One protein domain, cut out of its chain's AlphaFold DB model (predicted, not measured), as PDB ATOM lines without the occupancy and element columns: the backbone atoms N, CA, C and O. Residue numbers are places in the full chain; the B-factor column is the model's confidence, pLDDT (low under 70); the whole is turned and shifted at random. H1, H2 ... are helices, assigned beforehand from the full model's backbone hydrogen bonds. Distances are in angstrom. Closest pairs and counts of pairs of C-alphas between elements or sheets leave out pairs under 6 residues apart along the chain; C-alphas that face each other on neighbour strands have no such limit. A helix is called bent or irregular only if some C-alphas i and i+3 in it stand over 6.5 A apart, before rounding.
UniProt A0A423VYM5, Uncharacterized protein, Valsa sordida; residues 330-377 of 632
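This is residues 330 to 377 of the 632 residues of an uncharacterized protein of Valsa sordida (UniProt A0A423VYM5). Two longer helices, H1 and H3, run opposite ways and spread apart as a loose V, with the start of H3 coming to the middle of H1 and the short helix H2 set nearly square to both by the closed end of the V. Residues 366 to 377, the outer part of H3 and the tail after it, stick out from this body. The printed part has 48 residues with three named helices, in the order H1, H2, H3, and no named strand; the class is all helix. The whole is loose, with a radius of gyration of the C-alphas of 12.3 A, and elongated, spanning 38 by 24 by 14 A.

H1, residues 330 to 343, is the longest helix by residues. It only just touches H3, residues 360 to 372, with 3 pairs of C-alphas within 8 A; the closest C-alphas are those of Leu 336 and Leu 362, 6.7 A apart. H1 touches H3 with residues 336 to 339 alone, and H3 touches H1 with residues 361 to 362 alone. The two helices run opposite ways at a shallow tilt of 33 degrees, only just short of steep. H2, residues 352 to 358, is close to H1 but not clearly touching it, the closest C-alphas being those of Ala 343 and Lys 358, 6.4 A apart. Their lines are about perpendicular, at 74 degrees. H2 is also close to H3 but not clearly touching it, the closest C-alphas being those of Leu 356 and Asp 363, 7.7 A apart. These lines are about perpendicular too, at 77 degrees. In H1, H2 and H3, every O i to N i+4 pair is within hydrogen-bond range.

H1 begins with C-alpha 330 at (123.861, 74.067, 146.392) and is 19.8 A long from first to last C-alpha. H2 begins with C-alpha 352 at (110.007, 93.087, 155.963) and is 10.1 A long. H3 is 18.3 A long and ends with C-alpha 372 at (106.931, 71.580, 144.633). None of the three helices is bent.

The two C-alphas farthest apart are those of Asp 345 and Ala 377, 38.2 A. Residues 366 to 377, of which 366 to 372 belong to H3, stand free; the body without them has 36 residues and spans 26 by 18 by 10 A. The printed part has no cut. The link from H1 to H2, 8 residues, is short, and that from H2 to H3, 1 residue, is tight. The mean pLDDT of the printed part is 90.4, and Ala 377 is the one printed residue under 70.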
ATOM      1  N   PRO A 330     122.857  73.139 145.864       93.00
ATOM      2  CA  PRO A 330     123.861  74.067 146.392       93.00
ATOM      3  C   PRO A 330     123.985  75.388 145.629       93.00
ATOM      4  O   PRO A 330     124.277  76.412 146.239       93.00
ATOM      5  N   HIS A 331     123.734  75.390 144.317       93.06
ATOM      6  CA  HIS A 331     123.753  76.605 143.500       93.06
ATOM      7  C   HIS A 331     122.641  77.598 143.896       93.06
ATOM      8  O   HIS A 331     122.888  78.802 143.922       93.06
ATOM      9  N   ILE A 332     121.449  77.112 144.276       93.31
ATOM     10  CA  ILE A 332     120.345  77.946 144.777       93.31
ATOM     11  C   ILE A 332     120.745  78.566 146.113       93.31
ATOM     12  O   ILE A 332     120.639  79.780 146.280       93.31
ATOM     13  N   TYR A 333     121.267  77.751 147.037       94.19
ATOM     14  CA  TYR A 333     121.755  78.230 148.330       94.19
ATOM     15  C   TYR A 333     122.869  79.274 148.180       94.19
ATOM     16  O   TYR A 333     122.817  80.326 148.812       94.19
ATOM     17  N   GLN A 334     123.864  79.015 147.326       96.19
ATOM     18  CA  GLN A 334     124.972  79.941 147.076       96.19
ATOM     19  C   GLN A 334     124.481  81.266 146.499       96.19
ATOM     20  O   GLN A 334     124.887  82.321 146.988       96.19
ATOM     21  N   LYS A 335     123.577  81.220 145.513       95.88
ATOM     22  CA  LYS A 335     122.985  82.424 144.932       95.88
ATOM     23  C   LYS A 335     122.197  83.216 145.971       95.88
ATOM     24  O   LYS A 335     122.453  84.402 146.139       95.88
ATOM     25  N   LEU A 336     121.289  82.571 146.703       95.81
ATOM     26  CA  LEU A 336     120.477  83.251 147.710       95.81
ATOM     27  C   LEU A 336     121.348  83.847 148.821       95.81
ATOM     28  O   LEU A 336     121.136  84.979 149.247       95.81
ATOM     29  N   ARG A 337     122.380  83.115 149.257       95.62
ATOM     30  CA  ARG A 337     123.366  83.616 150.215       95.62
ATOM     31  C   ARG A 337     124.086  84.854 149.678       95.62
ATOM     32  O   ARG A 337     124.264  85.801 150.438       95.62
ATOM     33  N   ALA A 338     124.506  84.854 148.413       96.69
ATOM     34  CA  ALA A 338     125.148  86.010 147.791       96.69
ATOM     35  C   ALA A 338     124.192  87.209 147.700       96.69
ATOM     36  O   ALA A 338     124.573  88.309 148.096       96.69
ATOM     37  N   ASP A 339     122.946  86.989 147.270       95.81
ATOM     38  CA  ASP A 339     121.916  88.029 147.170       95.81
ATOM     39  C   ASP A 339     121.650  88.668 148.549       95.81
ATOM     40  O   ASP A 339     121.700  89.888 148.687       95.81
ATOM     41  N   VAL A 340     121.474  87.856 149.603       95.69
ATOM     42  CA  VAL A 340     121.272  88.340 150.984       95.69
ATOM     43  C   VAL A 340     122.479  89.137 151.483       95.69
ATOM     44  O   VAL A 340     122.310  90.225 152.028       95.69
ATOM     45  N   ARG A 341     123.701  88.624 151.295       95.62
ATOM     46  CA  ARG A 341     124.931  89.290 151.764       95.62
ATOM     47  C   ARG A 341     125.253  90.568 150.993       95.62
ATOM     48  O   ARG A 341     125.898  91.442 151.551       95.62
ATOM     49  N   THR A 342     124.802  90.676 149.745       95.88
ATOM     50  CA  THR A 342     124.954  91.888 148.926       95.88
ATOM     51  C   THR A 342     123.890  92.931 149.270       95.88
ATOM     52  O   THR A 342     124.163  94.126 149.257       95.88
ATOM     53  N   ALA A 343     122.666  92.500 149.585       95.94
ATOM     54  CA  ALA A 343     121.556  93.403 149.882       95.94
ATOM     55  C   ALA A 343     121.629  94.040 151.283       95.94
ATOM     56  O   ALA A 343     121.050  95.118 151.491       95.94
ATOM     57  N   PHE A 344     122.302  93.374 152.231       96.12
ATOM     58  CA  PHE A 344     122.323  93.737 153.647       96.12
ATOM     59  C   PHE A 344     123.715  93.607 154.274       96.12
ATOM     60  O   PHE A 344     124.225  92.503 154.461       96.12
ATOM     61  N   ASP A 345     124.271  94.736 154.715       92.44
ATOM     62  CA  ASP A 345     125.558  94.767 155.425       92.44
ATOM     63  C   ASP A 345     125.454  94.311 156.888       92.44
ATOM     64  O   ASP A 345     126.434  93.868 157.489       92.44
ATOM     65  N   ARG A 346     124.268  94.456 157.492       90.88
ATOM     66  CA  ARG A 346     124.006  94.173 158.906       90.88
ATOM     67  C   ARG A 346     122.639  93.525 159.096       90.88
ATOM     68  O   ARG A 346     121.723  93.788 158.319       90.88
ATOM     69  N   VAL A 347     122.505  92.702 160.138       87.50
ATOM     70  CA  VAL A 347     121.268  91.954 160.430       87.50
ATOM     71  C   VAL A 347     120.111  92.904 160.738       87.50
ATOM     72  O   VAL A 347     118.995  92.666 160.293       87.50
ATOM     73  N   GLU A 348     120.384  94.031 161.394       88.62
ATOM     74  CA  GLU A 348     119.377  95.035 161.755       88.62
ATOM     75  C   GLU A 348     118.740  95.707 160.526       88.62
ATOM     76  O   GLU A 348     117.664  96.291 160.625       88.62
ATOM     77  N   ASN A 349     119.377  95.609 159.351       89.94
ATOM     78  CA  ASN A 349     118.848  96.157 158.102       89.94
ATOM     79  C   ASN A 349     117.842  95.216 157.411       89.94
ATOM     80  O   ASN A 349     117.199  95.625 156.435       89.94
ATOM     81  N   ILE A 350     117.716  93.967 157.877       92.31
ATOM     82  CA  ILE A 350     116.796  92.966 157.328       92.31
ATOM     83  C   ILE A 350     115.397  93.247 157.878       92.31
ATOM     84  O   ILE A 350     114.984  92.679 158.884       92.31
ATOM     85  N   SER A 351     114.672  94.135 157.202       91.69
ATOM     86  CA  SER A 351     113.270  94.439 157.487       91.69
ATOM     87  C   SER A 351     112.325  93.783 156.483       91.69
ATOM     88  O   SER A 351     112.732  93.458 155.364       91.69
ATOM     89  N   LEU A 352     111.045  93.641 156.834       87.69
ATOM     90  CA  LEU A 352     110.007  93.087 155.963       87.69
ATOM     91  C   LEU A 352     109.961  93.838 154.624       87.69
ATOM     92  O   LEU A 352     110.001  93.227 153.557       87.69
ATOM     93  N   GLN A 353     109.958  95.173 154.672       88.12
ATOM     94  CA  GLN A 353     109.921  96.013 153.473       88.12
ATOM     95  C   GLN A 353     111.180  95.856 152.608       88.12
ATOM     96  O   GLN A 353     111.097  95.807 151.375       88.12
ATOM     97  N   ASN A 354     112.355  95.776 153.235       91.19
ATOM     98  CA  ASN A 354     113.602  95.640 152.494       91.19
ATOM     99  C   ASN A 354     113.737  94.248 151.872       91.19
ATOM    100  O   ASN A 354     114.209  94.140 150.747       91.19
ATOM    101  N   VAL A 355     113.308  93.191 152.565       91.00
ATOM    102  CA  VAL A 355     113.311  91.826 152.023       91.00
ATOM    103  C   VAL A 355     112.413  91.744 150.791       91.00
ATOM    104  O   VAL A 355     112.875  91.310 149.739       91.00
ATOM    105  N   LEU A 356     111.175  92.245 150.882       86.69
ATOM    106  CA  LEU A 356     110.218  92.224 149.769       86.69
ATOM    107  C   LEU A 356     110.696  93.016 148.541       86.69
ATOM    108  O   LEU A 356     110.363  92.659 147.416       86.69
ATOM    109  N   SER A 357     111.471  94.084 148.738       89.19
ATOM    110  CA  SER A 357     111.961  94.928 147.638       89.19
ATOM    111  C   SER A 357     113.313  94.491 147.071       89.19
ATOM    112  O   SER A 357     113.547  94.655 145.875       89.19
ATOM    113  N   LYS A 358     114.212  93.951 147.901       94.31
ATOM    114  CA  LYS A 358     115.600  93.651 147.512       94.31
ATOM    115  C   LYS A 358     115.861  92.183 147.192       94.31
ATOM    116  O   LYS A 358     116.883  91.897 146.575       94.31
ATOM    117  N   LEU A 359     114.991  91.256 147.602       96.25
ATOM    118  CA  LEU A 359     115.209  89.813 147.438       96.25
ATOM    119  C   LEU A 359     114.114  89.124 146.597       96.25
ATOM    120  O   LEU A 359     113.501  88.166 147.067       96.25
ATOM    121  N   PRO A 360     113.890  89.518 145.327       92.50
ATOM    122  CA  PRO A 360     112.904  88.851 144.467       92.50
ATOM    123  C   PRO A 360     113.235  87.369 144.218       92.50
ATOM    124  O   PRO A 360     112.340  86.555 144.017       92.50
ATOM    125  N   TYR A 361     114.517  86.991 144.273       94.12
ATOM    126  CA  TYR A 361     114.920  85.589 144.155       94.12
ATOM    127  C   TYR A 361     114.516  84.753 145.380       94.12
ATOM    128  O   TYR A 361     114.195  83.580 145.227       94.12
ATOM    129  N   LEU A 362     114.474  85.345 146.584       95.00
ATOM    130  CA  LEU A 362     113.944  84.665 147.770       95.00
ATOM    131  C   LEU A 362     112.455  84.364 147.598       95.00
ATOM    132  O   LEU A 362     112.035  83.246 147.879       95.00
ATOM    133  N   ASP A 363     111.679  85.338 147.113       90.81
ATOM    134  CA  ASP A 363     110.259  85.131 146.818       90.81
ATOM    135  C   ASP A 363     110.080  84.002 145.798       90.81
ATOM    136  O   ASP A 363     109.345  83.058 146.067       90.81
ATOM    137  N   ALA A 364     110.853  83.997 144.707       90.19
ATOM    138  CA  ALA A 364     110.834  82.903 143.735       90.19
ATOM    139  C   ALA A 364     111.144  81.533 144.370       90.19
ATOM    140  O   ALA A 364     110.451  80.563 144.081       90.19
ATOM    141  N   VAL A 365     112.130  81.443 145.271       93.62
ATOM    142  CA  VAL A 365     112.448  80.201 146.004       93.62
ATOM    143  C   VAL A 365     111.287  79.762 146.901       93.62
ATOM    144  O   VAL A 365     110.982  78.570 146.962       93.62
ATOM    145  N   VAL A 366     110.621  80.693 147.588       92.38
ATOM    146  CA  VAL A 366     109.453  80.390 148.430       92.38
ATOM    147  C   VAL A 366     108.274  79.922 147.575       92.38
ATOM    148  O   VAL A 366     107.688  78.882 147.876       92.38
ATOM    149  N   GLN A 367     107.955  80.630 146.488       87.69
ATOM    150  CA  GLN A 367     106.898  80.235 145.551       87.69
ATOM    151  C   GLN A 367     107.180  78.855 144.954       87.69
ATOM    152  O   GLN A 367     106.295  78.002 144.933       87.69
ATOM    153  N   GLU A 368     108.423  78.598 144.543       88.94
ATOM    154  CA  GLU A 368     108.835  77.319 143.968       88.94
ATOM    155  C   GLU A 368     108.791  76.183 144.992       88.94
ATOM    156  O   GLU A 368     108.337  75.079 144.691       88.94
ATOM    157  N   THR A 369     109.162  76.464 146.241       90.19
ATOM    158  CA  THR A 369     109.004  75.515 147.346       90.19
ATOM    159  C   THR A 369     107.536  75.153 147.541       90.19
ATOM    160  O   THR A 369     107.215  73.975 147.650       90.19
ATOM    161  N   LEU A 370     106.629  76.134 147.564       85.56
ATOM    162  CA  LEU A 370     105.192  75.887 147.727       85.56
ATOM    163  C   LEU A 370     104.578  75.195 146.501       85.56
ATOM    164  O   LEU A 370     103.635  74.417 146.649       85.56
ATOM    165  N   ARG A 371     105.132  75.438 145.307       83.50
ATOM    166  CA  ARG A 371     104.787  74.741 144.065       83.50
ATOM    167  C   ARG A 371     105.148  73.254 144.168       83.50
ATOM    168  O   ARG A 371     104.305  72.387 143.944       83.50
ATOM    169  N   ILE A 372     106.384  72.946 144.559       79.31
ATOM    170  CA  ILE A 372     106.931  71.580 144.633       79.31
ATOM    171  C   ILE A 372     106.490  70.823 145.897       79.31
ATOM    172  O   ILE A 372     106.399  69.597 145.908       79.31
ATOM    173  N   HIS A 373     106.202  71.524 146.983       82.81
ATOM    174  CA  HIS A 373     105.837  70.921 148.257       82.81
ATOM    175  C   HIS A 373     104.790  71.772 148.971       82.81
ATOM    176  O   HIS A 373     105.066  72.475 149.943       82.81
ATOM    177  N   ALA A 374     103.554  71.688 148.482       81.75
ATOM    178  CA  ALA A 374     102.416  72.311 149.135       81.75
ATOM    179  C   ALA A 374     102.149  71.624 150.491       81.75
ATOM    180  O   ALA A 374     101.861  70.422 150.504       81.75
ATOM    181  N   PRO A 375     102.152  72.355 151.627       82.44
ATOM    182  CA  PRO A 375     101.862  71.767 152.942       82.44
ATOM    183  C   PRO A 375     100.491  71.078 153.017       82.44
ATOM    184  O   PRO A 375     100.284  70.162 153.808       82.44
ATOM    185  N   LEU A 376      99.547  71.508 152.174       76.69
ATOM    186  CA  LEU A 376      98.225  70.911 152.016       76.69
ATOM    187  C   LEU A 376      98.075  70.351 150.598       76.69
ATOM    188  O   LEU A 376      97.465  70.973 149.733       76.69
ATOM    189  N   ALA A 377      98.623  69.159 150.362       67.06
ATOM    190  CA  ALA A 377      98.525  68.475 149.067       67.06
ATOM    191  C   ALA A 377      97.119  67.896 148.783       67.06
ATOM    192  O   ALA A 377      96.773  67.586 147.640       67.06
TER     193      ALA A 377